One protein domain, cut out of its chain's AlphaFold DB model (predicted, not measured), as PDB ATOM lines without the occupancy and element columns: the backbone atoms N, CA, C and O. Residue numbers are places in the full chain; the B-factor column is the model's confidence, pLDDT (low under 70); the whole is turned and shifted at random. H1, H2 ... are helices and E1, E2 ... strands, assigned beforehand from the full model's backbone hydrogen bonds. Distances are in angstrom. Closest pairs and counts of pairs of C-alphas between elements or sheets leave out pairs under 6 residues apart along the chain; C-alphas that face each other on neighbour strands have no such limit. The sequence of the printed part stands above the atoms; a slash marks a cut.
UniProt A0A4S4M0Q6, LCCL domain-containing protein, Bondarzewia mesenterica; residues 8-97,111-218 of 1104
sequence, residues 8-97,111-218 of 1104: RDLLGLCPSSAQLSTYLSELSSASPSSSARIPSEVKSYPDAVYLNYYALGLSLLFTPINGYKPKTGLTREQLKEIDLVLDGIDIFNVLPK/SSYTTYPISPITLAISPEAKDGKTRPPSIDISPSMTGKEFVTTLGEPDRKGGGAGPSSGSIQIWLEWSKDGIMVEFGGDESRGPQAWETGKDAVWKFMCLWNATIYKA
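This is residues 8 to 97 and 111 to 218 of the 1104 residues of the protein "LCCL domain-containing protein" of Bondarzewia mesenterica (UniProt A0A4S4M0Q6). One long antiparallel sheet of eight strands, curled like part of a barrel, runs through the domain; H2 packs along it over E9, and the small hairpin E5 and E6 lies beside H2. H1 stands off the E1 to E4 part of the sheet. The printed part has 198 residues, in the order H1 E1 E2 E3 E4 E5 E6 H2 E7 E8 E9 H3 E10 H4; under half are in these named elements, and the class is mixed. It is compact, with a radius of gyration of the C-alphas of 17.5 A, and spans 48 by 38 by 32 A.

Start at C-alpha 18, at (20.166, -41.758, 37.530), where H1 begins; it runs 18.4 A to residue 30. Then read E1, residues 41 to 45, E2, 48 to 53, E3, 58 to 64, 19.7 A long, and E4, 84 to 92, 22.7 A long, which bends by 58 degrees at residue 87. Past the cut come E5, 121 to 124, E6, 138 to 141, and H2, 147 to 154, 10.4 A long. Read on through E7, 159 to 161, E8, 174 to 177, E9, 182 to 186, H3, 196 to 199, E10, 205 to 211, 17.3 A long and ending at (1.026, -47.369, 38.497), and H4, 213 to 216.

Look across the twisted sheet in the order E1, E2, E3, E4, E10, E9, E8, E7, with E1 and E7 as edge strands. E1 to E4 and E7 to E9 are meanders, each strand the antiparallel neighbour of the one before. Check N 43 and O 50 at 2.9 A between E1 and E2, N 51 and O 60 at 2.9 A between E2 and E3, and N 59 and O 90 at 2.8 A between E3 and E4. E4 and E10 are antiparallel neighbours, with N 91 and O 208 within hydrogen-bond range at 2.8 A. H2 is on the sheet, over E9, at a height over the sheet of 9.8 A, and runs along the strands, at 0 degrees to E9 on the local plane. The closest C-alphas of H2 and E6 are those of Thr 153 and Ile 139, 7.1 A apart. In the hairpin E5 and E6, N 121 and O 141 are 2.8 A apart. H1 is only just not on the sheet, with 4 pairs of C-alphas within 10 A. In H1 and H2 every O i to N i+4 pair is within hydrogen-bond range; H3 and H4 are too short for such a pair.

The C-alphas of Gln 78 and Lys 133 are the two farthest apart, 48.8 A. Residues 98 to 110 are not printed, and C-alphas 97 and 111 are 13.5 A apart. The links E3 to E4, E5 to E6 and E7 to E8 are long. Mean pLDDT of the printed part is 80.0; look for values under 70 at, among others, residues 32 to 38, 128 to 133, 163 to 171 and 213 to 218.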
ATOM      1  N   ARG A   8       7.889 -49.770  34.057       84.38
ATOM      2  CA  ARG A   8       7.390 -49.986  35.421       84.38
ATOM      3  C   ARG A   8       8.478 -49.980  36.490       84.38
ATOM      4  O   ARG A   8       8.161 -49.650  37.627       84.38
ATOM      5  N   ASP A   9       9.730 -50.273  36.141       84.56
ATOM      6  CA  ASP A   9      10.869 -50.241  37.073       84.56
ATOM      7  C   ASP A   9      11.218 -48.803  37.500       84.56
ATOM      8  O   ASP A   9      11.987 -48.594  38.434       84.56
ATOM      9  N   LEU A  10      10.644 -47.798  36.824       87.44
ATOM     10  CA  LEU A  10      10.777 -46.386  37.180       87.44
ATOM     11  C   LEU A  10       9.869 -45.981  38.352       87.44
ATOM     12  O   LEU A  10      10.159 -45.002  39.041       87.44
ATOM     13  N   LEU A  11       8.763 -46.699  38.577       86.56
ATOM     14  CA  LEU A  11       7.836 -46.425  39.677       86.56
ATOM     15  C   LEU A  11       8.559 -46.637  41.016       86.56
ATOM     16  O   LEU A  11       9.193 -47.667  41.231       86.56
ATOM     17  N   GLY A  12       8.454 -45.670  41.926       82.00
ATOM     18  CA  GLY A  12       9.229 -45.650  43.170       82.00
ATOM     19  C   GLY A  12      10.540 -44.854  43.109       82.00
ATOM     20  O   GLY A  12      11.183 -44.692  44.143       82.00
ATOM     21  N   LEU A  13      10.952 -44.332  41.946       88.69
ATOM     22  CA  LEU A  13      12.148 -43.486  41.828       88.69
ATOM     23  C   LEU A  13      11.852 -42.005  42.105       88.69
ATOM     24  O   LEU A  13      10.758 -41.513  41.831       88.69
ATOM     25  N   CYS A  14      12.856 -41.267  42.580       88.88
ATOM     26  CA  CYS A  14      12.809 -39.807  42.684       88.88
ATOM     27  C   CYS A  14      13.164 -39.109  41.346       88.88
ATOM     28  O   CYS A  14      13.833 -39.713  40.499       88.88
ATOM     29  N   PRO A  15      12.775 -37.831  41.136       88.44
ATOM     30  CA  PRO A  15      13.079 -37.072  39.917       88.44
ATOM     31  C   PRO A  15      14.573 -36.955  39.575       88.44
ATOM     32  O   PRO A  15      14.909 -36.827  38.394       88.44
ATOM     33  N   SER A  16      15.452 -37.012  40.583       85.69
ATOM     34  CA  SER A  16      16.914 -36.946  40.449       85.69
ATOM     35  C   SER A  16      17.578 -38.307  40.198       85.69
ATOM     36  O   SER A  16      18.802 -38.386  40.092       85.69
ATOM     37  N   SER A  17      16.803 -39.396  40.098       88.81
ATOM     38  CA  SER A  17      17.351 -40.740  39.907       88.81
ATOM     39  C   SER A  17      18.140 -40.862  38.599       88.81
ATOM     40  O   SER A  17      17.675 -40.492  37.514       88.81
ATOM     41  N   ALA A  18      19.327 -41.467  38.688       85.31
ATOM     42  CA  ALA A  18      20.166 -41.758  37.530       85.31
ATOM     43  C   ALA A  18      19.480 -42.724  36.545       85.31
ATOM     44  O   ALA A  18      19.631 -42.569  35.337       85.31
ATOM     45  N   GLN A  19      18.682 -43.680  37.036       86.44
ATOM     46  CA  GLN A  19      17.924 -44.604  36.182       86.44
ATOM     47  C   GLN A  19      16.845 -43.869  35.378       86.44
ATOM     48  O   GLN A  19      16.753 -44.059  34.167       86.44
ATOM     49  N   LEU A  20      16.091 -42.975  36.026       87.50
ATOM     50  CA  LEU A  20      15.084 -42.151  35.355       87.50
ATOM     51  C   LEU A  20      15.724 -41.196  34.335       87.50
ATOM     52  O   LEU A  20      15.220 -41.038  33.226       87.50
ATOM     53  N   SER A  21      16.867 -40.605  34.685       85.75
ATOM     54  CA  SER A  21      17.627 -39.717  33.797       85.75
ATOM     55  C   SER A  21      18.153 -40.446  32.554       85.75
ATOM     56  O   SER A  21      18.014 -39.939  31.441       85.75
ATOM     57  N   THR A  22      18.699 -41.657  32.719       87.75
ATOM     58  CA  THR A  22      19.114 -42.522  31.602       87.75
ATOM     59  C   THR A  22      17.920 -42.898  30.727       87.75
ATOM     60  O   THR A  22      17.998 -42.736  29.513       87.75
ATOM     61  N   TYR A  23      16.792 -43.299  31.324       87.88
ATOM     62  CA  TYR A  23      15.578 -43.649  30.582       87.88
ATOM     63  C   TYR A  23      15.065 -42.495  29.713       87.88
ATOM     64  O   TYR A  23      14.783 -42.679  28.533       87.88
ATOM     65  N   LEU A  24      14.998 -41.281  30.268       87.94
ATOM     66  CA  LEU A  24      14.589 -40.087  29.524       87.94
ATOM     67  C   LEU A  24      15.570 -39.740  28.389       87.94
ATOM     68  O   LEU A  24      15.139 -39.255  27.345       87.94
ATOM     69  N   SER A  25      16.866 -40.020  28.559       84.50
ATOM     70  CA  SER A  25      17.891 -39.841  27.518       84.50
ATOM     71  C   SER A  25      17.766 -40.870  26.385       84.50
ATOM     72  O   SER A  25      17.817 -40.513  25.205       84.50
ATOM     73  N   GLU A  26      17.523 -42.142  26.716       85.00
ATOM     74  CA  GLU A  26      17.231 -43.197  25.735       85.00
ATOM     75  C   GLU A  26      15.932 -42.893  24.971       85.00
ATOM     76  O   GLU A  26      15.906 -42.933  23.741       85.00
ATOM     77  N   LEU A  27      14.881 -42.479  25.683       86.00
ATOM     78  CA  LEU A  27      13.594 -42.093  25.104       86.00
ATOM     79  C   LEU A  27      13.713 -40.863  24.189       86.00
ATOM     80  O   LEU A  27      13.125 -40.826  23.109       86.00
ATOM     81  N   SER A  28      14.530 -39.880  24.579       83.25
ATOM     82  CA  SER A  28      14.875 -38.721  23.749       83.25
ATOM     83  C   SER A  28      15.695 -39.089  22.514       83.25
ATOM     84  O   SER A  28      15.608 -38.387  21.511       83.25
ATOM     85  N   SER A  29      16.471 -40.172  22.570       81.38
ATOM     86  CA  SER A  29      17.234 -40.692  21.428       81.38
ATOM     87  C   SER A  29      16.356 -41.489  20.454       81.38
ATOM     88  O   SER A  29      16.679 -41.577  19.273       81.38
ATOM     89  N   ALA A  30      15.238 -42.047  20.934       76.06
ATOM     90  CA  ALA A  30      14.219 -42.708  20.115       76.06
ATOM     91  C   ALA A  30      13.192 -41.731  19.502       76.06
ATOM     92  O   ALA A  30      12.519 -42.079  18.531       76.06
ATOM     93  N   SER A  31      13.049 -40.518  20.049       73.88
ATOM     94  CA  SER A  31      12.116 -39.506  19.535       73.88
ATOM     95  C   SER A  31      12.640 -38.834  18.253       73.88
ATOM     96  O   SER A  31      13.812 -38.461  18.198       73.88
ATOM     97  N   PRO A  32      11.792 -38.581  17.232       63.69
ATOM     98  CA  PRO A  32      12.207 -37.889  16.006       63.69
ATOM     99  C   PRO A  32      12.625 -36.418  16.214       63.69
ATOM    100  O   PRO A  32      13.173 -35.808  15.298       63.69
ATOM    101  N   SER A  33      12.391 -35.829  17.393       59.00
ATOM    102  CA  SER A  33      12.867 -34.487  17.754       59.00
ATOM    103  C   SER A  33      14.211 -34.546  18.499       59.00
ATOM    104  O   SER A  33      14.251 -34.515  19.731       59.00
ATOM    105  N   SER A  34      15.321 -34.615  17.759       55.03
ATOM    106  CA  SER A  34      16.674 -34.775  18.313       55.03
ATOM    107  C   SER A  34      17.201 -33.510  19.022       55.03
ATOM    108  O   SER A  34      17.856 -32.663  18.411       55.03
ATOM    109  N   SER A  35      16.948 -33.394  20.327       53.12
ATOM    110  CA  SER A  35      17.496 -32.358  21.216       53.12
ATOM    111  C   SER A  35      18.098 -33.004  22.467       53.12
ATOM    112  O   SER A  35      17.439 -33.802  23.122       53.12
ATOM    113  N   ALA A  36      19.324 -32.627  22.842       53.38
ATOM    114  CA  ALA A  36      20.039 -33.211  23.987       53.38
ATOM    115  C   ALA A  36      19.487 -32.804  25.376       53.38
ATOM    116  O   ALA A  36      19.972 -33.283  26.399       53.38
ATOM    117  N   ARG A  37      18.492 -31.909  25.431       57.31
ATOM    118  CA  ARG A  37      17.722 -31.572  26.640       57.31
ATOM    119  C   ARG A  37      16.277 -31.284  26.250       57.31
ATOM    120  O   ARG A  37      15.998 -30.265  25.621       57.31
ATOM    121  N   ILE A  38      15.359 -32.152  26.663       66.06
ATOM    122  CA  ILE A  38      13.919 -31.903  26.548       66.06
ATOM    123  C   ILE A  38      13.434 -31.315  27.882       66.06
ATOM    124  O   ILE A  38      13.504 -32.007  28.900       66.06
ATOM    125  N   PRO A  39      12.984 -30.046  27.918       70.75
ATOM    126  CA  PRO A  39      12.488 -29.431  29.142       70.75
ATOM    127  C   PRO A  39      11.136 -30.032  29.549       70.75
ATOM    128  O   PRO A  39      10.269 -30.266  28.707       70.75
ATOM    129  N   SER A  40      10.950 -30.247  30.852       80.94
ATOM    130  CA  SER A  40       9.684 -30.679  31.453       80.94
ATOM    131  C   SER A  40       8.904 -29.483  32.004       80.94
ATOM    132  O   SER A  40       9.468 -28.721  32.791       80.94
ATOM    133  N   GLU A  41       7.611 -29.351  31.694       88.12
ATOM    134  CA  GLU A  41       6.748 -28.403  32.420       88.12
ATOM    135  C   GLU A  41       6.407 -28.985  33.799       88.12
ATOM    136  O   GLU A  41       5.865 -30.090  33.895       88.12
ATOM    137  N   VAL A  42       6.709 -28.241  34.866       89.19
ATOM    138  CA  VAL A  42       6.402 -28.629  36.250       89.19
ATOM    139  C   VAL A  42       5.023 -28.110  36.647       89.19
ATOM    140  O   VAL A  42       4.773 -26.910  36.570       89.19
ATOM    141  N   LYS A  43       4.142 -28.991  37.133       88.25
ATOM    142  CA  LYS A  43       2.881 -28.603  37.796       88.25
ATOM    143  C   LYS A  43       2.859 -29.175  39.200       88.25
ATOM    144  O   LYS A  43       2.610 -30.361  39.391       88.25
ATOM    145  N   SER A  44       3.175 -28.325  40.165       86.94
ATOM    146  CA  SER A  44       3.268 -28.650  41.586       86.94
ATOM    147  C   SER A  44       1.969 -28.322  42.326       86.94
ATOM    148  O   SER A  44       1.337 -27.297  42.075       86.94
ATOM    149  N   TYR A  45       1.596 -29.200  43.253       81.50
ATOM    150  CA  TYR A  45       0.473 -29.098  44.182       81.50
ATOM    151  C   TYR A  45       0.897 -29.696  45.541       81.50
ATOM    152  O   TYR A  45       1.852 -30.475  45.586       81.50
ATOM    153  N   PRO A  46       0.187 -29.410  46.651       78.56
ATOM    154  CA  PRO A  46       0.555 -29.917  47.980       78.56
ATOM    155  C   PRO A  46       0.585 -31.445  48.139       78.56
ATOM    156  O   PRO A  46       1.168 -31.926  49.105       78.56
ATOM    157  N   ASP A  47      -0.052 -32.191  47.233       78.44
ATOM    158  CA  ASP A  47      -0.189 -33.655  47.236       78.44
ATOM    159  C   ASP A  47       0.279 -34.336  45.935       78.44
ATOM    160  O   ASP A  47       0.202 -35.557  45.840       78.44
ATOM    161  N   ALA A  48       0.744 -33.580  44.933       84.88
ATOM    162  CA  ALA A  48       1.146 -34.115  43.630       84.88
ATOM    163  C   ALA A  48       2.082 -33.156  42.880       84.88
ATOM    164  O   ALA A  48       1.862 -31.945  42.871       84.88
ATOM    165  N   VAL A  49       3.084 -33.685  42.179       86.56
ATOM    166  CA  VAL A  49       3.950 -32.918  41.273       86.56
ATOM    167  C   VAL A  49       4.047 -33.635  39.932       86.56
ATOM    168  O   VAL A  49       4.531 -34.758  39.858       86.56
ATOM    169  N   TYR A  50       3.619 -32.976  38.860       91.00
ATOM    170  CA  TYR A  50       3.713 -33.499  37.498       91.00
ATOM    171  C   TYR A  50       4.947 -32.940  36.789       91.00
ATOM    172  O   TYR A  50       5.113 -31.718  36.730       91.00
ATOM    173  N   LEU A  51       5.761 -33.813  36.191       92.25
ATOM    174  CA  LEU A  51       6.790 -33.449  35.213       92.25
ATOM    175  C   LEU A  51       6.312 -33.856  33.815       92.25
ATOM    176  O   LEU A  51       6.305 -35.035  33.462       92.25
ATOM    177  N   ASN A  52       5.888 -32.870  33.025       91.69
ATOM    178  CA  ASN A  52       5.235 -33.080  31.734       91.69
ATOM    179  C   ASN A  52       6.262 -32.966  30.592       91.69
ATOM    180  O   ASN A  52       6.777 -31.879  30.325       91.69
ATOM    181  N   TYR A  53       6.544 -34.071  29.899       90.06
ATOM    182  CA  TYR A  53       7.476 -34.158  28.771       90.06
ATOM    183  C   TYR A  53       6.707 -34.232  27.445       90.06
ATOM    184  O   TYR A  53       6.619 -35.278  26.797       90.06
ATOM    185  N   TYR A  54       6.152 -33.093  27.024       87.81
ATOM    186  CA  TYR A  54       5.292 -32.983  25.840       87.81
ATOM    187  C   TYR A  54       5.882 -33.613  24.568       87.81
ATOM    188  O   TYR A  54       5.209 -34.403  23.911       87.81
ATOM    189  N   ALA A  55       7.156 -33.346  24.264       84.19
ATOM    190  CA  ALA A  55       7.841 -33.872  23.075       84.19
ATOM    191  C   ALA A  55       8.170 -35.382  23.125       84.19
ATOM    192  O   ALA A  55       8.605 -35.944  22.118       84.19
ATOM    193  N   LEU A  56       7.961 -36.042  24.271       87.31
ATOM    194  CA  LEU A  56       8.172 -37.483  24.464       87.31
ATOM    195  C   LEU A  56       6.866 -38.275  24.610       87.31
ATOM    196  O   LEU A  56       6.922 -39.486  24.802       87.31
ATOM    197  N   GLY A  57       5.704 -37.615  24.568       88.25
ATOM    198  CA  GLY A  57       4.424 -38.273  24.836       88.25
ATOM    199  C   GLY A  57       4.327 -38.856  26.248       88.25
ATOM    200  O   GLY A  57       3.712 -39.905  26.427       88.25
ATOM    201  N   LEU A  58       4.966 -38.217  27.235       91.38
ATOM    202  CA  LEU A  58       5.151 -38.752  28.587       91.38
ATOM    203  C   LEU A  58       4.846 -37.690  29.654       91.38
ATOM    204  O   LEU A  58       5.297 -36.550  29.548       91.38
ATOM    205  N   SER A  59       4.144 -38.065  30.719       92.69
ATOM    206  CA  SER A  59       4.040 -37.281  31.952       92.69
ATOM    207  C   SER A  59       4.303 -38.170  33.164       92.69
ATOM    208  O   SER A  59       3.914 -39.335  33.197       92.69
ATOM    209  N   LEU A  60       5.010 -37.624  34.149       92.88
ATOM    210  CA  LEU A  60       5.446 -38.333  35.348       92.88
ATOM    211  C   LEU A  60       4.801 -37.695  36.581       92.88
ATOM    212  O   LEU A  60       5.043 -36.519  36.858       92.88
ATOM    213  N   LEU A  61       3.987 -38.463  37.306       91.50
ATOM    214  CA  LEU A  61       3.296 -38.051  38.528       91.50
ATOM    215  C   LEU A  61       4.104 -38.474  39.757       91.50
ATOM    216  O   LEU A  61       4.176 -39.658  40.086       91.50
ATOM    217  N   PHE A  62       4.648 -37.494  40.468       88.94
ATOM    218  CA  PHE A  62       5.329 -37.694  41.738       88.94
ATOM    219  C   PHE A  62       4.417 -37.360  42.918       88.94
ATOM    220  O   PHE A  62       3.800 -36.294  42.959       88.94
ATOM    221  N   THR A  63       4.396 -38.243  43.909       87.38
ATOM    222  CA  THR A  63       3.720 -38.034  45.191       87.38
ATOM    223  C   THR A  63       4.742 -37.519  46.217       87.38
ATOM    224  O   THR A  63       5.831 -38.091  46.321       87.38
ATOM    225  N   PRO A  64       4.450 -36.436  46.965       84.31
ATOM    226  CA  PRO A  64       5.306 -35.974  48.055       84.31
ATOM    227  C   PRO A  64       5.367 -36.974  49.214       84.31
ATOM    228  O   PRO A  64       4.337 -37.467  49.675       84.31
ATOM    229  N   ILE A  65       6.578 -37.238  49.696       78.06
ATOM    230  CA  ILE A  65       6.877 -38.101  50.849       78.06
ATOM    231  C   ILE A  65       7.592 -37.293  51.947       78.06
ATOM    232  O   ILE A  65       7.756 -36.080  51.820       78.06
ATOM    233  N   ASN A  66       7.956 -37.929  53.066       77.69
ATOM    234  CA  ASN A  66       8.715 -37.313  54.170       77.69
ATOM    235  C   ASN A  66       8.091 -36.018  54.745       77.69
ATOM    236  O   ASN A  66       8.785 -35.138  55.248       77.69
ATOM    237  N   GLY A  67       6.766 -35.860  54.635       70.06
ATOM    238  CA  GLY A  67       6.051 -34.656  55.071       70.06
ATOM    239  C   GLY A  67       6.207 -33.429  54.158       70.06
ATOM    240  O   GLY A  67       5.671 -32.365  54.484       70.06
ATOM    241  N   TYR A  68       6.886 -33.545  53.011       81.56
ATOM    242  CA  TYR A  68       7.011 -32.457  52.042       81.56
ATOM    243  C   TYR A  68       5.639 -32.060  51.474       81.56
ATOM    244  O   TYR A  68       4.831 -32.899  51.088       81.56
ATOM    245  N   LYS A  69       5.369 -30.751  51.425       86.50
ATOM    246  CA  LYS A  69       4.142 -30.164  50.863       86.50
ATOM    247  C   LYS A  69       4.535 -29.080  49.851       86.50
ATOM    248  O   LYS A  69       4.775 -27.939  50.260       86.50
ATOM    249  N   PRO A  70       4.655 -29.411  48.553       82.06
ATOM    250  CA  PRO A  70       4.999 -28.441  47.520       82.06
ATOM    251  C   PRO A  70       3.978 -27.297  47.474       82.06
ATOM    252  O   PRO A  70       2.767 -27.518  47.531       82.06
ATOM    253  N   LYS A  71       4.454 -26.058  47.333       83.94
ATOM    254  CA  LYS A  71       3.576 -24.929  46.990       83.94
ATOM    255  C   LYS A  71       3.185 -25.021  45.513       83.94
ATOM    256  O   LYS A  71       3.930 -25.572  44.705       83.94
ATOM    257  N   THR A  72       2.033 -24.467  45.157       85.81
ATOM    258  CA  THR A  72       1.590 -24.430  43.760       85.81
ATOM    259  C   THR A  72       2.462 -23.483  42.936       85.81
ATOM    260  O   THR A  72       2.685 -22.347  43.351       85.81
ATOM    261  N   GLY A  73       2.917 -23.931  41.763       78.31
ATOM    262  CA  GLY A  73       3.664 -23.102  40.806       78.31
ATOM    263  C   GLY A  73       5.183 -23.046  41.016       78.31
ATOM    264  O   GLY A  73       5.835 -22.187  40.431       78.31
ATOM    265  N   LEU A  74       5.753 -23.944  41.827       84.19
ATOM    266  CA  LEU A  74       7.208 -24.103  41.960       84.19
ATOM    267  C   LEU A  74       7.852 -24.591  40.652       84.19
ATOM    268  O   LEU A  74       7.318 -25.501  40.009       84.19
ATOM    269  N   THR A  75       9.023 -24.042  40.313       86.00
ATOM    270  CA  THR A  75       9.889 -24.550  39.231       86.00
ATOM    271  C   THR A  75      10.645 -25.806  39.675       86.00
ATOM    272  O   THR A  75      10.659 -26.144  40.860       86.00
ATOM    273  N   ARG A  76      11.296 -26.512  38.739       84.81
ATOM    274  CA  ARG A  76      11.988 -27.778  39.038       84.81
ATOM    275  C   ARG A  76      13.099 -27.601  40.076       84.81
ATOM    276  O   ARG A  76      13.233 -28.409  40.983       84.81
ATOM    277  N   GLU A  77      13.835 -26.504  39.975       85.50
ATOM    278  CA  GLU A  77      14.963 -26.137  40.837       85.50
ATOM    279  C   GLU A  77      14.523 -25.800  42.271       85.50
ATOM    280  O   GLU A  77      15.338 -25.797  43.190       85.50
ATOM    281  N   GLN A  78      13.233 -25.507  42.466       88.38
ATOM    282  CA  GLN A  78      12.626 -25.204  43.762       88.38
ATOM    283  C   GLN A  78      11.989 -26.441  44.424       88.38
ATOM    284  O   GLN A  78      11.482 -26.347  45.547       88.38
ATOM    285  N   LEU A  79      11.976 -27.593  43.744       88.25
ATOM    286  CA  LEU A  79      11.465 -28.842  44.298       88.25
ATOM    287  C   LEU A  79      12.511 -29.517  45.185       88.25
ATOM    288  O   LEU A  79      13.675 -29.660  44.813       88.25
ATOM    289  N   LYS A  80      12.065 -30.051  46.324       89.31
ATOM    290  CA  LYS A  80      12.839 -31.050  47.063       89.31
ATOM    291  C   LYS A  80      12.719 -32.392  46.342       89.31
ATOM    292  O   LYS A  80      11.883 -33.212  46.701       89.31
ATOM    293  N   GLU A  81      13.520 -32.607  45.295       87.81
ATOM    294  CA  GLU A  81      13.421 -33.826  44.472       87.81
ATOM    295  C   GLU A  81      13.614 -35.121  45.290       87.81
ATOM    296  O   GLU A  81      13.012 -36.133  44.962       87.81
ATOM    297  N   ILE A  82      14.376 -35.107  46.391       86.19
ATOM    298  CA  ILE A  82      14.541 -36.294  47.253       86.19
ATOM    299  C   ILE A  82      13.265 -36.685  48.026       86.19
ATOM    300  O   ILE A  82      13.086 -37.856  48.344       86.19
ATOM    301  N   ASP A  83      12.354 -35.734  48.259       86.56
ATOM    302  CA  ASP A  83      11.082 -35.940  48.967       86.56
ATOM    303  C   ASP A  83       9.907 -36.170  47.989       86.56
ATOM    304  O   ASP A  83       8.745 -35.894  48.300       86.56
ATOM    305  N   LEU A  84      10.201 -36.646  46.775       85.31
ATOM    306  CA  LEU A  84       9.235 -36.940  45.716       85.31
ATOM    307  C   LEU A  84       9.451 -38.361  45.188       85.31
ATOM    308  O   LEU A  84      10.564 -38.716  44.806       85.31
ATOM    309  N   VAL A  85       8.379 -39.154  45.099       88.56
ATOM    310  CA  VAL A  85       8.414 -40.538  44.592       88.56
ATOM    311  C   VAL A  85       7.488 -40.715  43.388       88.56
ATOM    312  O   VAL A  85       6.352 -40.250  43.418       88.56
ATOM    313  N   LEU A  86       7.959 -41.359  42.314       87.88
ATOM    314  CA  LEU A  86       7.175 -41.583  41.094       87.88
ATOM    315  C   LEU A  86       6.061 -42.610  41.348       87.88
ATOM    316  O   LEU A  86       6.339 -43.799  41.510       87.88
ATOM    317  N   ASP A  87       4.813 -42.150  41.365       84.62
ATOM    318  CA  ASP A  87       3.615 -42.939  41.694       84.62
ATOM    319  C   ASP A  87       2.805 -43.316  40.439       84.62
ATOM    320  O   ASP A  87       2.226 -44.401  40.359       84.62
ATOM    321  N   GLY A  88       2.814 -42.446  39.420       88.31
ATOM    322  CA  GLY A  88       2.119 -42.668  38.152       88.31
ATOM    323  C   GLY A  88       2.939 -42.269  36.926       88.31
ATOM    324  O   GLY A  88       3.693 -41.295  36.950       88.31
ATOM    325  N   ILE A  89       2.767 -43.018  35.837       92.94
ATOM    326  CA  ILE A  89       3.380 -42.757  34.531       92.94
ATOM    327  C   ILE A  89       2.274 -42.694  33.479       92.94
ATOM    328  O   ILE A  89       1.590 -43.684  33.225       92.94
ATOM    329  N   ASP A  90       2.132 -41.530  32.858       92.69
ATOM    330  CA  ASP A  90       1.121 -41.220  31.854       92.69
ATOM    331  C   ASP A  90       1.754 -41.209  30.457       92.69
ATOM    332  O   ASP A  90       2.683 -40.445  30.185       92.69
ATOM    333  N   ILE A  91       1.235 -42.043  29.559       92.50
ATOM    334  CA  ILE A  91       1.748 -42.270  28.205       92.50
ATOM    335  C   ILE A  91       0.700 -41.833  27.182       92.50
ATOM    336  O   ILE A  91      -0.469 -42.214  27.272       92.50
ATOM    337  N   PHE A  92       1.121 -41.066  26.179       91.38
ATOM    338  CA  PHE A  92       0.254 -40.491  25.155       91.38
ATOM    339  C   PHE A  92       0.505 -41.113  23.773       91.38
ATOM    340  O   PHE A  92       1.643 -41.328  23.354       91.38
ATOM    341  N   ASN A  93      -0.580 -41.359  23.041       90.56
ATOM    342  CA  ASN A  93      -0.585 -41.845  21.667       90.56
ATOM    343  C   ASN A  93      -1.418 -40.898  20.791       90.56
ATOM    344  O   ASN A  93      -2.643 -40.813  20.921       90.56
ATOM    345  N   VAL A  94      -0.757 -40.155  19.903       84.75
ATOM    346  CA  VAL A  94      -1.419 -39.260  18.949       84.75
ATOM    347  C   VAL A  94      -1.801 -40.063  17.712       84.75
ATOM    348  O   VAL A  94      -0.961 -40.413  16.884       84.75
ATOM    349  N   LEU A  95      -3.097 -40.339  17.589       75.44
ATOM    350  CA  LEU A  95      -3.652 -41.083  16.464       75.44
ATOM    351  C   LEU A  95      -3.467 -40.314  15.138       75.44
ATOM    352  O   LEU A  95      -3.763 -39.112  15.089       75.44
ATOM    353  N   PRO A  96      -3.039 -40.977  14.045       61.66
ATOM    354  CA  PRO A  96      -3.014 -40.369  12.719       61.66
ATOM    355  C   PRO A  96      -4.420 -39.930  12.295       61.66
ATOM    356  O   PRO A  96      -5.371 -40.707  12.378       61.66
ATOM    357  N   LYS A  97      -4.568 -38.695  11.801       54.91
ATOM    358  CA  LYS A  97      -5.841 -38.255  11.214       54.91
ATOM    359  C   LYS A  97      -6.087 -39.000   9.895       54.91
ATOM    360  O   LYS A  97      -5.188 -38.990   9.051       54.91
ATOM    361  N   SER A 111      -3.968 -31.924  22.000       54.38
ATOM    362  CA  SER A 111      -3.031 -32.341  23.038       54.38
ATOM    363  C   SER A 111      -1.636 -31.863  22.651       54.38
ATOM    364  O   SER A 111      -1.181 -32.161  21.550       54.38
ATOM    365  N   SER A 112      -0.956 -31.143  23.543       71.50
ATOM    366  CA  SER A 112       0.420 -30.685  23.309       71.50
ATOM    367  C   SER A 112       1.443 -31.831  23.300       71.50
ATOM    368  O   SER A 112       2.603 -31.606  22.968       71.50
ATOM    369  N   TYR A 113       1.036 -33.045  23.691       83.12
ATOM    370  CA  TYR A 113       1.874 -34.244  23.696       83.12
ATOM    371  C   TYR A 113       2.020 -34.860  22.299       83.12
ATOM    372  O   TYR A 113       1.051 -34.928  21.546       83.12
ATOM    373  N   THR A 114       3.212 -35.371  21.994       86.94
ATOM    374  CA  THR A 114       3.487 -36.260  20.852       86.94
ATOM    375  C   THR A 114       3.125 -37.720  21.170       86.94
ATOM    376  O   THR A 114       2.732 -38.044  22.291       86.94
ATOM    377  N   THR A 115       3.231 -38.618  20.184       87.75
ATOM    378  CA  THR A 115       3.158 -40.071  20.422       87.75
ATOM    379  C   THR A 115       4.426 -40.560  21.109       87.75
ATOM    380  O   THR A 115       5.529 -40.206  20.693       87.75
ATOM    381  N   TYR A 116       4.260 -41.416  22.114       89.25
ATOM    382  CA  TYR A 116       5.355 -42.099  22.792       89.25
ATOM    383  C   TYR A 116       6.254 -42.869  21.799       89.25
ATOM    384  O   TYR A 116       5.743 -43.705  21.050       89.25
ATOM    385  N   PRO A 117       7.575 -42.611  21.751       84.44
ATOM    386  CA  PRO A 117       8.411 -43.057  20.632       84.44
ATOM    387  C   PRO A 117       8.849 -44.532  20.687       84.44
ATOM    388  O   PRO A 117       9.332 -45.051  19.683       84.44
ATOM    389  N   ILE A 118       8.690 -45.227  21.820       84.88
ATOM    390  CA  ILE A 118       9.026 -46.657  21.943       84.88
ATOM    391  C   ILE A 118       7.769 -47.505  21.716       84.88
ATOM    392  O   ILE A 118       6.770 -47.357  22.418       84.88
ATOM    393  N   SER A 119       7.837 -48.422  20.748       82.56
ATOM    394  CA  SER A 119       6.753 -49.334  20.377       82.56
ATOM    395  C   SER A 119       7.316 -50.691  19.917       82.56
ATOM    396  O   SER A 119       8.233 -50.692  19.092       82.56
ATOM    397  N   PRO A 120       6.736 -51.835  20.334       84.44
ATOM    398  CA  PRO A 120       5.633 -51.959  21.291       84.44
ATOM    399  C   PRO A 120       6.080 -51.697  22.741       84.44
ATOM    400  O   PRO A 120       7.256 -51.818  23.076       84.44
ATOM    401  N   ILE A 121       5.128 -51.350  23.606       88.69
ATOM    402  CA  ILE A 121       5.337 -51.210  25.053       88.69
ATOM    403  C   ILE A 121       5.001 -52.553  25.713       88.69
ATOM    404  O   ILE A 121       3.826 -52.899  25.846       88.69
ATOM    405  N   THR A 122       6.019 -53.307  26.128       88.25
ATOM    406  CA  THR A 122       5.854 -54.597  26.817       88.25
ATOM    407  C   THR A 122       5.624 -54.402  28.317       88.25
ATOM    408  O   THR A 122       6.510 -53.934  29.036       88.25
ATOM    409  N   LEU A 123       4.458 -54.810  28.821       87.62
ATOM    410  CA  LEU A 123       4.107 -54.765  30.245       87.62
ATOM    411  C   LEU A 123       3.878 -56.177  30.795       87.62
ATOM    412  O   LEU A 123       3.150 -56.962  30.194       87.62
ATOM    413  N   ALA A 124       4.449 -56.494  31.959       83.19
ATOM    414  CA  ALA A 124       4.140 -57.732  32.680       83.19
ATOM    415  C   ALA A 124       2.756 -57.643  33.351       83.19
ATOM    416  O   ALA A 124       2.429 -56.611  33.941       83.19
ATOM    417  N   ILE A 125       1.962 -58.715  33.290       84.12
ATOM    418  CA  ILE A 125       0.587 -58.772  33.818       84.12
ATOM    419  C   ILE A 125       0.378 -60.005  34.704       84.12
ATOM    420  O   ILE A 125       1.079 -61.010  34.585       84.12
ATOM    421  N   SER A 126      -0.570 -59.929  35.640       77.31
ATOM    422  CA  SER A 126      -0.828 -61.020  36.589       77.31
ATOM    423  C   SER A 126      -1.460 -62.231  35.875       77.31
ATOM    424  O   SER A 126      -2.355 -62.023  35.057       77.31
ATOM    425  N   PRO A 127      -1.084 -63.491  36.170       70.75
ATOM    426  CA  PRO A 127      -1.557 -64.660  35.410       70.75
ATOM    427  C   PRO A 127      -3.067 -64.954  35.526       70.75
ATOM    428  O   PRO A 127      -3.610 -65.679  34.692       70.75
ATOM    429  N   GLU A 128      -3.756 -64.390  36.525       66.50
ATOM    430  CA  GLU A 128      -5.188 -64.607  36.775       66.50
ATOM    431  C   GLU A 128      -6.037 -63.392  36.363       66.50
ATOM    432  O   GLU A 128      -5.923 -62.307  36.944       66.50
ATOM    433  N   ALA A 129      -6.938 -63.582  35.397       65.06
ATOM    434  CA  ALA A 129      -7.933 -62.580  35.022       65.06
ATOM    435  C   ALA A 129      -9.112 -62.517  36.020       65.06
ATOM    436  O   ALA A 129      -9.382 -63.452  36.775       65.06
ATOM    437  N   LYS A 130      -9.868 -61.409  36.007       63.19
ATOM    438  CA  LYS A 130     -11.070 -61.202  36.846       63.19
ATOM    439  C   LYS A 130     -12.179 -62.234  36.594       63.19
ATOM    440  O   LYS A 130     -12.936 -62.540  37.508       63.19
ATOM    441  N   ASP A 131     -12.259 -62.770  35.380       63.88
ATOM    442  CA  ASP A 131     -13.241 -63.768  34.947       63.88
ATOM    443  C   ASP A 131     -12.756 -65.225  35.104       63.88
ATOM    444  O   ASP A 131     -13.407 -66.146  34.613       63.88
ATOM    445  N   GLY A 132     -11.624 -65.441  35.785       63.06
ATOM    446  CA  GLY A 132     -11.069 -66.770  36.061       63.06
ATOM    447  C   GLY A 132     -10.391 -67.447  34.867       63.06
ATOM    448  O   GLY A 132     -10.014 -68.613  34.971       63.06
ATOM    449  N   LYS A 133     -10.223 -66.750  33.734       68.44
ATOM    450  CA  LYS A 133      -9.471 -67.272  32.585       68.44
ATOM    451  C   LYS A 133      -7.964 -67.091  32.777       68.44
ATOM    452  O   LYS A 133      -7.503 -66.111  33.365       68.44
ATOM    453  N   THR A 134      -7.194 -68.028  32.231       72.19
ATOM    454  CA  THR A 134      -5.740 -67.904  32.094       72.19
ATOM    455  C   THR A 134      -5.400 -66.922  30.972       72.19
ATOM    456  O   THR A 134      -6.005 -66.954  29.900       72.19
ATOM    457  N   ARG A 135      -4.423 -66.044  31.215       81.31
ATOM    458  CA  ARG A 135      -3.943 -65.025  30.263       81.31
ATOM    459  C   ARG A 135      -2.405 -65.020  30.204       81.31
ATOM    460  O   ARG A 135      -1.782 -65.574  31.115       81.31
ATOM    461  N   PRO A 136      -1.769 -64.485  29.141       82.94
ATOM    462  CA  PRO A 136      -0.306 -64.468  29.034       82.94
ATOM    463  C   PRO A 136       0.355 -63.676  30.181       82.94
ATOM    464  O   PRO A 136      -0.296 -62.834  30.791       82.94
ATOM    465  N   PRO A 137       1.649 -63.906  30.475       82.38
ATOM    466  CA  PRO A 137       2.371 -63.197  31.540       82.38
ATOM    467  C   PRO A 137       2.766 -61.755  31.171       82.38
ATOM    468  O   PRO A 137       3.240 -61.006  32.025       82.38
ATOM    469  N   SER A 138       2.595 -61.353  29.909       85.50
ATOM    470  CA  SER A 138       2.864 -59.999  29.421       85.50
ATOM    471  C   SER A 138       1.915 -59.602  28.286       85.50
ATOM    472  O   SER A 138       1.354 -60.462  27.605       85.50
ATOM    473  N   ILE A 139       1.764 -58.294  28.076       88.19
ATOM    474  CA  ILE A 139       1.064 -57.676  26.943       88.19
ATOM    475  C   ILE A 139       2.022 -56.742  26.193       88.19
ATOM    476  O   ILE A 139       2.707 -55.934  26.819       88.19
ATOM    477  N   ASP A 140       2.045 -56.843  24.864       90.56
ATOM    478  CA  ASP A 140       2.816 -55.968  23.973       90.56
ATOM    479  C   ASP A 140       1.883 -54.942  23.323       90.56
ATOM    480  O   ASP A 140       1.104 -55.269  22.427       90.56
ATOM    481  N   ILE A 141       1.938 -53.694  23.785       90.69
ATOM    482  CA  ILE A 141       1.004 -52.640  23.374       90.69
ATOM    483  C   ILE A 141       1.593 -51.858  22.198       90.69
ATOM    484  O   ILE A 141       2.589 -51.151  22.347       90.69
ATOM    485  N   SER A 142       0.967 -51.956  21.024       89.56
ATOM    486  CA  SER A 142       1.320 -51.150  19.849       89.56
ATOM    487  C   SER A 142       0.485 -49.856  19.773       89.56
ATOM    488  O   SER A 142      -0.639 -49.821  20.277       89.56
ATOM    489  N   PRO A 143       0.957 -48.794  19.089       87.25
ATOM    490  CA  PRO A 143       0.186 -47.570  18.836       87.25
ATOM    491  C   PRO A 143      -1.119 -47.764  18.051       87.25
ATOM    492  O   PRO A 143      -1.914 -46.832  17.974       87.25
ATOM    493  N   SER A 144      -1.343 -48.939  17.453       89.06
ATOM    494  CA  SER A 144      -2.578 -49.297  16.743       89.06
ATOM    495  C   SER A 144      -3.497 -50.228  17.542       89.06
ATOM    496  O   SER A 144      -4.510 -50.662  17.002       89.06
ATOM    497  N   MET A 145      -3.151 -50.570  18.791       91.12
ATOM    498  CA  MET A 145      -3.912 -51.529  19.595       91.12
ATOM    499  C   MET A 145      -5.306 -50.993  19.956       91.12
ATOM    500  O   MET A 145      -5.468 -49.873  20.450       91.12
ATOM    501  N   THR A 146      -6.312 -51.828  19.729       90.94
ATOM    502  CA  THR A 146      -7.735 -51.516  19.897       90.94
ATOM    503  C   THR A 146      -8.282 -51.954  21.256       90.94
ATOM    504  O   THR A 146      -7.757 -52.869  21.897       90.94
ATOM    505  N   GLY A 147      -9.392 -51.354  21.699       86.44
ATOM    506  CA  GLY A 147     -10.071 -51.738  22.946       86.44
ATOM    507  C   GLY A 147     -10.434 -53.227  23.022       86.44
ATOM    508  O   GLY A 147     -10.344 -53.840  24.086       86.44
ATOM    509  N   LYS A 148     -10.761 -53.848  21.883       87.94
ATOM    510  CA  LYS A 148     -11.002 -55.289  21.751       87.94
ATOM    511  C   LYS A 148      -9.759 -56.116  22.067       87.94
ATOM    512  O   LYS A 148      -9.881 -57.140  22.734       87.94
ATOM    513  N   GLU A 149      -8.583 -55.712  21.599       89.25
ATOM    514  CA  GLU A 149      -7.320 -56.428  21.834       89.25
ATOM    515  C   GLU A 149      -6.869 -56.313  23.295       89.25
ATOM    516  O   GLU A 149      -6.480 -57.323  23.890       89.25
ATOM    517  N   PHE A 150      -7.038 -55.134  23.909       90.31
ATOM    518  CA  PHE A 150      -6.852 -54.953  25.352       90.31
ATOM    519  C   PHE A 150      -7.762 -55.889  26.162       90.31
ATOM    520  O   PHE A 150      -7.265 -56.652  26.986       90.31
ATOM    521  N   VAL A 151      -9.076 -55.903  25.903       88.81
ATOM    522  CA  VAL A 151     -10.028 -56.770  26.634       88.81
ATOM    523  C   VAL A 151      -9.797 -58.260  26.347       88.81
ATOM    524  O   VAL A 151      -9.955 -59.086  27.240       88.81
ATOM    525  N   THR A 152      -9.373 -58.626  25.133       86.88
ATOM    526  CA  THR A 152      -9.057 -60.025  24.779       86.88
ATOM    527  C   THR A 152      -7.827 -60.536  25.533       86.88
ATOM    528  O   THR A 152      -7.796 -61.700  25.924       86.88
ATOM    529  N   THR A 153      -6.832 -59.675  25.768       86.44
ATOM    530  CA  THR A 153      -5.565 -60.053  26.419       86.44
ATOM    531  C   THR A 153      -5.614 -59.911  27.942       86.44
ATOM    532  O   THR A 153      -5.107 -60.770  28.659       86.44
ATOM    533  N   LEU A 154      -6.233 -58.843  28.455       86.00
ATOM    534  CA  LEU A 154      -6.303 -58.549  29.891       86.00
ATOM    535  C   LEU A 154      -7.553 -59.137  30.572       86.00
ATOM    536  O   LEU A 154      -7.563 -59.269  31.797       86.00
ATOM    537  N   GLY A 155      -8.584 -59.518  29.812       84.56
ATOM    538  CA  GLY A 155      -9.883 -59.957  30.330       84.56
ATOM    539  C   GLY A 155     -10.831 -58.791  30.643       84.56
ATOM    540  O   GLY A 155     -10.533 -57.628  30.359       84.56
ATOM    541  N   GLU A 156     -11.991 -59.095  31.237       83.56
ATOM    542  CA  GLU A 156     -12.983 -58.073  31.611       83.56
ATOM    543  C   GLU A 156     -12.376 -57.079  32.627       83.56
ATOM    544  O   GLU A 156     -11.867 -57.514  33.667       83.56
ATOM    545  N   PRO A 157     -12.425 -55.759  32.361       85.50
ATOM    546  CA  PRO A 157     -11.806 -54.753  33.218       85.50
ATOM    547  C   PRO A 157     -12.399 -54.707  34.630       85.50
ATOM    548  O   PRO A 157     -13.560 -55.058  34.891       85.50
ATOM    549  N   ASP A 158     -11.586 -54.230  35.571       80.69
ATOM    550  CA  ASP A 158     -12.003 -53.993  36.946       80.69
ATOM    551  C   ASP A 158     -13.055 -52.878  36.991       80.69
ATOM    552  O   ASP A 158     -14.125 -53.094  37.568       80.69
ATOM    553  N   ARG A 159     -12.792 -51.749  36.314       80.69
ATOM    554  CA  ARG A 159     -13.671 -50.567  36.222       80.69
ATOM    555  C   ARG A 159     -13.695 -50.009  34.791       80.69
ATOM    556  O   ARG A 159     -12.745 -50.182  34.034       80.69
ATOM    557  N   LYS A 160     -14.792 -49.345  34.403       83.25
ATOM    558  CA  LYS A 160     -14.964 -48.744  33.066       83.25
ATOM    559  C   LYS A 160     -15.889 -47.523  33.097       83.25
ATOM    560  O   LYS A 160     -16.854 -47.514  33.862       83.25
ATOM    561  N   GLY A 161     -15.616 -46.501  32.283       76.38
ATOM    562  CA  GLY A 161     -16.407 -45.261  32.231       76.38
ATOM    563  C   GLY A 161     -16.243 -44.470  30.926       76.38
ATOM    564  O   GLY A 161     -15.427 -44.824  30.088       76.38
ATOM    565  N   GLY A 162     -17.060 -43.426  30.728       74.56
ATOM    566  CA  GLY A 162     -17.056 -42.579  29.518       74.56
ATOM    567  C   GLY A 162     -18.221 -42.809  28.535       74.56
ATOM    568  O   GLY A 162     -19.190 -43.512  28.830       74.56
ATOM    569  N   GLY A 163     -18.162 -42.139  27.377       60.22
ATOM    570  CA  GLY A 163     -19.121 -42.213  26.261       60.22
ATOM    571  C   GLY A 163     -20.376 -41.327  26.384       60.22
ATOM    572  O   GLY A 163     -20.835 -40.746  25.403       60.22
ATOM    573  N   ALA A 164     -20.929 -41.159  27.588       52.97
ATOM    574  CA  ALA A 164     -22.252 -40.553  27.804       52.97
ATOM    575  C   ALA A 164     -22.286 -39.001  27.837       52.97
ATOM    576  O   ALA A 164     -22.815 -38.410  28.777       52.97
ATOM    577  N   GLY A 165     -21.742 -38.329  26.815       52.06
ATOM    578  CA  GLY A 165     -21.791 -36.863  26.669       52.06
ATOM    579  C   GLY A 165     -22.259 -36.394  25.282       52.06
ATOM    580  O   GLY A 165     -22.317 -37.204  24.355       52.06
ATOM    581  N   PRO A 166     -22.599 -35.099  25.109       44.75
ATOM    582  CA  PRO A 166     -22.914 -34.536  23.797       44.75
ATOM    583  C   PRO A 166     -21.701 -34.618  22.856       44.75
ATOM    584  O   PRO A 166     -20.553 -34.520  23.292       44.75
ATOM    585  N   SER A 167     -21.956 -34.766  21.556       46.97
ATOM    586  CA  SER A 167     -20.941 -35.052  20.525       46.97
ATOM    587  C   SER A 167     -19.851 -33.983  20.360       46.97
ATOM    588  O   SER A 167     -18.810 -34.269  19.783       46.97
ATOM    589  N   SER A 168     -20.042 -32.778  20.902       41.72
ATOM    590  CA  SER A 168     -19.052 -31.692  20.917       41.72
ATOM    591  C   SER A 168     -18.134 -31.666  22.154       41.72
ATOM    592  O   SER A 168     -17.317 -30.755  22.275       41.72
ATOM    593  N   GLY A 169     -18.245 -32.628  23.082       46.59
ATOM    594  CA  GLY A 169     -17.438 -32.624  24.313       46.59
ATOM    595  C   GLY A 169     -17.519 -33.875  25.196       46.59
ATOM    596  O   GLY A 169     -17.259 -33.786  26.394       46.59
ATOM    597  N   SER A 170     -17.913 -35.035  24.662       48.91
ATOM    598  CA  SER A 170     -18.025 -36.267  25.453       48.91
ATOM    599  C   SER A 170     -16.667 -36.772  25.956       48.91
ATOM    600  O   SER A 170     -15.731 -36.920  25.167       48.91
ATOM    601  N   ILE A 171     -16.602 -37.148  27.238       59.03
ATOM    602  CA  ILE A 171     -15.510 -37.960  27.795       59.03
ATOM    603  C   ILE A 171     -15.427 -39.258  26.975       59.03
ATOM    604  O   ILE A 171     -16.437 -39.949  26.826       59.03
ATOM    605  N   GLN A 172     -14.248 -39.567  26.430       76.38
ATOM    606  CA  GLN A 172     -14.007 -40.815  25.694       76.38
ATOM    607  C   GLN A 172     -14.149 -42.021  26.633       76.38
ATOM    608  O   GLN A 172     -14.015 -41.874  27.851       76.38
ATOM    609  N   ILE A 173     -14.431 -43.209  26.097       84.75
ATOM    610  CA  ILE A 173     -14.427 -44.412  26.937       84.75
ATOM    611  C   ILE A 173     -13.024 -44.721  27.475       84.75
ATOM    612  O   ILE A 173     -12.016 -44.561  26.783       84.75
ATOM    613  N   TRP A 174     -12.980 -45.198  28.714       89.00
ATOM    614  CA  TRP A 174     -11.780 -45.680  29.381       89.00
ATOM    615  C   TRP A 174     -12.052 -46.979  30.140       89.00
ATOM    616  O   TRP A 174     -13.161 -47.216  30.636       89.00
ATOM    617  N   LEU A 175     -11.021 -47.819  30.225       88.94
ATOM    618  CA  LEU A 175     -11.022 -49.130  30.869       88.94
ATOM    619  C   LEU A 175      -9.864 -49.214  31.870       88.94
ATOM    620  O   LEU A 175      -8.768 -48.737  31.589       88.94
ATOM    621  N   GLU A 176     -10.095 -49.826  33.027       89.62
ATOM    622  CA  GLU A 176      -9.123 -49.940  34.117       89.62
ATOM    623  C   GLU A 176      -8.983 -51.403  34.561       89.62
ATOM    624  O   GLU A 176      -9.972 -52.042  34.924       89.62
ATOM    625  N   TRP A 177      -7.751 -51.912  34.576       89.38
ATOM    626  CA  TRP A 177      -7.361 -53.196  35.163       89.38
ATOM    627  C   TRP A 177      -6.517 -52.905  36.403       89.38
ATOM    628  O   TRP A 177      -5.283 -52.876  36.371       89.38
ATOM    629  N   SER A 178      -7.199 -52.627  37.511       82.62
ATOM    630  CA  SER A 178      -6.594 -52.177  38.763       82.62
ATOM    631  C   SER A 178      -5.640 -53.221  39.360       82.62
ATOM    632  O   SER A 178      -4.646 -52.846  39.981       82.62
ATOM    633  N   LYS A 179      -5.893 -54.521  39.131       79.00
ATOM    634  CA  LYS A 179      -4.975 -55.619  39.505       79.00
ATOM    635  C   LYS A 179      -3.642 -55.611  38.753       79.00
ATOM    636  O   LYS A 179      -2.674 -56.174  39.260       79.00
ATOM    637  N   ASP A 180      -3.602 -55.013  37.565       82.62
ATOM    638  CA  ASP A 180      -2.413 -54.943  36.713       82.62
ATOM    639  C   ASP A 180      -1.762 -53.561  36.723       82.62
ATOM    640  O   ASP A 180      -0.655 -53.426  36.207       82.62
ATOM    641  N   GLY A 181      -2.411 -52.549  37.309       86.31
ATOM    642  CA  GLY A 181      -1.899 -51.180  37.366       86.31
ATOM    643  C   GLY A 181      -1.957 -50.477  36.010       86.31
ATOM    644  O   GLY A 181      -0.985 -49.834  35.618       86.31
ATOM    645  N   ILE A 182      -3.043 -50.693  35.255       90.75
ATOM    646  CA  ILE A 182      -3.245 -50.164  33.899       90.75
ATOM    647  C   ILE A 182      -4.611 -49.477  33.811       90.75
ATOM    648  O   ILE A 182      -5.634 -50.081  34.137       90.75
ATOM    649  N   MET A 183      -4.645 -48.249  33.293       92.06
ATOM    650  CA  MET A 183      -5.865 -47.582  32.828       92.06
ATOM    651  C   MET A 183      -5.633 -47.035  31.424       92.06
ATOM    652  O   MET A 183      -4.586 -46.451  31.167       92.06
ATOM    653  N   VAL A 184      -6.593 -47.233  30.520       91.06
ATOM    654  CA  VAL A 184      -6.489 -46.871  29.100       91.06
ATOM    655  C   VAL A 184      -7.715 -46.060  28.682       91.06
ATOM    656  O   VAL A 184      -8.837 -46.541  28.828       91.06
ATOM    657  N   GLU A 185      -7.509 -44.863  28.128       90.44
ATOM    658  CA  GLU A 185      -8.524 -44.058  27.430       90.44
ATOM    659  C   GLU A 185      -8.366 -44.239  25.913       90.44
ATOM    660  O   GLU A 185      -7.259 -44.145  25.367       90.44
ATOM    661  N   PHE A 186      -9.481 -44.463  25.218       88.12
ATOM    662  CA  PHE A 186      -9.511 -44.689  23.772       88.12
ATOM    663  C   PHE A 186      -9.798 -43.397  22.996       88.12
ATOM    664  O   PHE A 186     -10.530 -42.529  23.459       88.12
ATOM    665  N   GLY A 187      -9.178 -43.238  21.829       80.81
ATOM    666  CA  GLY A 187      -9.343 -42.082  20.946       80.81
ATOM    667  C   GLY A 187     -10.364 -42.314  19.831       80.81
ATOM    668  O   GLY A 187     -11.123 -43.280  19.858       80.81
ATOM    669  N   GLY A 188     -10.396 -41.397  18.863       77.31
ATOM    670  CA  GLY A 188     -11.320 -41.450  17.723       77.31
ATOM    671  C   GLY A 188     -12.749 -40.995  18.039       77.31
ATOM    672  O   GLY A 188     -13.046 -40.548  19.152       77.31
ATOM    673  N   ASP A 189     -13.627 -41.092  17.043       74.06
ATOM    674  CA  ASP A 189     -15.061 -40.795  17.185       74.06
ATOM    675  C   ASP A 189     -15.836 -42.042  17.644       74.06
ATOM    676  O   ASP A 189     -16.820 -41.955  18.375       74.06
ATOM    677  N   GLU A 190     -15.322 -43.224  17.313       77.56
ATOM    678  CA  GLU A 190     -15.779 -44.545  17.737       77.56
ATOM    679  C   GLU A 190     -15.736 -44.773  19.263       77.56
ATOM    680  O   GLU A 190     -16.459 -45.631  19.771       77.56
ATOM    681  N   SER A 191     -14.970 -43.983  20.021       74.50
ATOM    682  CA  SER A 191     -14.955 -43.981  21.497       74.50
ATOM    683  C   SER A 191     -15.856 -42.906  22.131       74.50
ATOM    684  O   SER A 191     -15.804 -42.689  23.349       74.50
ATOM    685  N   ARG A 192     -16.683 -42.216  21.329       74.06
ATOM    686  CA  ARG A 192     -17.483 -41.047  21.732       74.06
ATOM    687  C   ARG A 192     -18.981 -41.225  21.479       74.06
ATOM    688  O   ARG A 192     -19.426 -41.985  20.625       74.06
ATOM    689  N   GLY A 193     -19.779 -40.480  22.241       67.38
ATOM    690  CA  GLY A 193     -21.233 -40.446  22.094       67.38
ATOM    691  C   GLY A 193     -21.977 -41.734  22.506       67.38
ATOM    692  O   GLY A 193     -21.405 -42.655  23.093       67.38
ATOM    693  N   PRO A 194     -23.293 -41.817  22.220       60.56
ATOM    694  CA  PRO A 194     -24.184 -42.812  22.832       60.56
ATOM    695  C   PRO A 194     -23.896 -44.280  22.492       60.56
ATOM    696  O   PRO A 194     -24.379 -45.158  23.200       60.56
ATOM    697  N   GLN A 195     -23.150 -44.547  21.417       70.62
ATOM    698  CA  GLN A 195     -22.774 -45.896  20.977       70.62
ATOM    699  C   GLN A 195     -21.327 -46.270  21.334       70.62
ATOM    700  O   GLN A 195     -20.915 -47.382  21.023       70.62
ATOM    701  N   ALA A 196     -20.584 -45.411  22.043       76.06
ATOM    702  CA  ALA A 196     -19.162 -45.605  22.347       76.06
ATOM    703  C   ALA A 196     -18.806 -46.948  23.014       76.06
ATOM    704  O   ALA A 196     -17.679 -47.408  22.892       76.06
ATOM    705  N   TRP A 197     -19.745 -47.594  23.708       77.81
ATOM    706  CA  TRP A 197     -19.537 -48.923  24.300       77.81
ATOM    707  C   TRP A 197     -19.660 -50.083  23.296       77.81
ATOM    708  O   TRP A 197     -19.093 -51.146  23.530       77.81
ATOM    709  N   GLU A 198     -20.349 -49.874  22.173       79.75
ATOM    710  CA  GLU A 198     -20.519 -50.843  21.078       79.75
ATOM    711  C   GLU A 198     -19.441 -50.685  19.992       79.75
ATOM    712  O   GLU A 198     -18.974 -51.675  19.415       79.75
ATOM    713  N   THR A 199     -19.055 -49.434  19.712       79.69
ATOM    714  CA  THR A 199     -18.041 -49.048  18.714       79.69
ATOM    715  C   THR A 199     -16.634 -48.955  19.303       79.69
ATOM    716  O   THR A 199     -15.661 -49.236  18.613       79.69
ATOM    717  N   GLY A 200     -16.501 -48.653  20.598       76.88
ATOM    718  CA  GLY A 200     -15.212 -48.433  21.260       76.88
ATOM    719  C   GLY A 200     -14.321 -49.670  21.393       76.88
ATOM    720  O   GLY A 200     -13.145 -49.549  21.718       76.88
ATOM    721  N   LYS A 201     -14.842 -50.863  21.086       80.62
ATOM    722  CA  LYS A 201     -14.024 -52.072  20.899       80.62
ATOM    723  C   LYS A 201     -13.039 -51.915  19.727       80.62
ATOM    724  O   LYS A 201     -11.948 -52.464  19.788       80.62
ATOM    725  N   ASP A 202     -13.410 -51.157  18.696       84.38
ATOM    726  CA  ASP A 202     -12.599 -50.932  17.497       84.38
ATOM    727  C   ASP A 202     -11.782 -49.623  17.605       84.38
ATOM    728  O   ASP A 202     -10.966 -49.323  16.738       84.38
ATOM    729  N   ALA A 203     -11.963 -48.860  18.694       87.25
ATOM    730  CA  ALA A 203     -11.220 -47.636  18.979       87.25
ATOM    731  C   ALA A 203      -9.782 -47.933  19.419       87.25
ATOM    732  O   ALA A 203      -9.542 -48.827  20.235       87.25
ATOM    733  N   VAL A 204      -8.832 -47.137  18.928       90.56
ATOM    734  CA  VAL A 204      -7.406 -47.230  19.279       90.56
ATOM    735  C   VAL A 204      -7.121 -46.445  20.562       90.56
ATOM    736  O   VAL A 204      -7.705 -45.383  20.787       90.56
ATOM    737  N   TRP A 205      -6.232 -46.942  21.426       90.44
ATOM    738  CA  TRP A 205      -5.862 -46.220  22.651       90.44
ATOM    739  C   TRP A 205      -5.174 -44.880  22.356       90.44
ATOM    740  O   TRP A 205      -4.375 -44.761  21.431       90.44
ATOM    741  N   LYS A 206      -5.467 -43.865  23.169       88.19
ATOM    742  CA  LYS A 206      -4.933 -42.498  23.048       88.19
ATOM    743  C   LYS A 206      -4.098 -42.091  24.261       88.19
ATOM    744  O   LYS A 206      -3.180 -41.283  24.144       88.19
ATOM    745  N   PHE A 207      -4.446 -42.610  25.431       88.12
ATOM    746  CA  PHE A 207      -3.782 -42.303  26.690       88.12
ATOM    747  C   PHE A 207      -3.773 -43.553  27.566       88.12
ATOM    748  O   PHE A 207      -4.763 -44.284  27.608       88.12
ATOM    749  N   MET A 208      -2.663 -43.796  28.256       92.25
ATOM    750  CA  MET A 208      -2.514 -44.906  29.187       92.25
ATOM    751  C   MET A 208      -1.791 -44.443  30.450       92.25
ATOM    752  O   MET A 208      -0.696 -43.900  30.366       92.25
ATOM    753  N   CYS A 209      -2.386 -44.703  31.610       92.25
ATOM    754  CA  CYS A 209      -1.782 -44.475  32.918       92.25
ATOM    755  C   CYS A 209      -1.298 -45.809  33.502       92.25
ATOM    756  O   CYS A 209      -2.032 -46.804  33.478       92.25
ATOM    757  N   LEU A 210      -0.073 -45.820  34.029       91.50
ATOM    758  CA  LEU A 210       0.564 -46.953  34.698       91.50
ATOM    759  C   LEU A 210       0.920 -46.595  36.144       91.50
ATOM    760  O   LEU A 210       1.467 -45.524  36.399       91.50
ATOM    761  N   TRP A 211       0.668 -47.511  37.078       88.56
ATOM    762  CA  TRP A 211       1.026 -47.369  38.497       88.56
ATOM    763  C   TRP A 211       1.316 -48.735  39.139       88.56
ATOM    764  O   TRP A 211       1.111 -49.789  38.530       88.56
ATOM    765  N   ASN A 212       1.789 -48.743  40.388       79.38
ATOM    766  CA  ASN A 212       2.140 -49.983  41.080       79.38
ATOM    767  C   ASN A 212       0.898 -50.696  41.656       79.38
ATOM    768  O   ASN A 212       0.334 -50.305  42.682       79.38
ATOM    769  N   ALA A 213       0.486 -51.787  41.008       63.00
ATOM    770  CA  ALA A 213      -0.709 -52.553  41.373       63.00
ATOM    771  C   ALA A 213      -0.650 -53.210  42.767       63.00
ATOM    772  O   ALA A 213      -1.686 -53.422  43.404       63.00
ATOM    773  N   THR A 214       0.552 -53.515  43.269       52.72
ATOM    774  CA  THR A 214       0.740 -54.183  44.571       52.72
ATOM    775  C   THR A 214       0.276 -53.293  45.726       52.72
ATOM    776  O   THR A 214      -0.275 -53.790  46.706       52.72
ATOM    777  N   ILE A 215       0.404 -51.971  45.566       47.81
ATOM    778  CA  ILE A 215      -0.097 -50.959  46.505       47.81
ATOM    779  C   ILE A 215      -1.635 -50.851  46.412       47.81
ATOM    780  O   ILE A 215      -2.319 -50.688  47.420       47.81
ATOM    781  N   TYR A 216      -2.219 -51.036  45.221       39.97
ATOM    782  CA  TYR A 216      -3.664 -50.883  44.982       39.97
ATOM    783  C   TYR A 216      -4.547 -52.010  45.536       39.97
ATOM    784  O   TYR A 216      -5.706 -51.756  45.876       39.97
ATOM    785  N   LYS A 217      -4.026 -53.236  45.708       32.91
ATOM    786  CA  LYS A 217      -4.768 -54.346  46.354       32.91
ATOM    787  C   LYS A 217      -5.231 -54.020  47.785       32.91
ATOM    788  O   LYS A 217      -6.112 -54.697  48.310       32.91
ATOM    789  N   ALA A 218      -4.679 -52.974  48.400       33.16
ATOM    790  CA  ALA A 218      -5.095 -52.454  49.694       33.16
ATOM    791  C   ALA A 218      -6.457 -51.724  49.695       33.16
ATOM    792  O   ALA A 218      -7.089 -51.668  50.752       33.16
TER     793      ALA A 218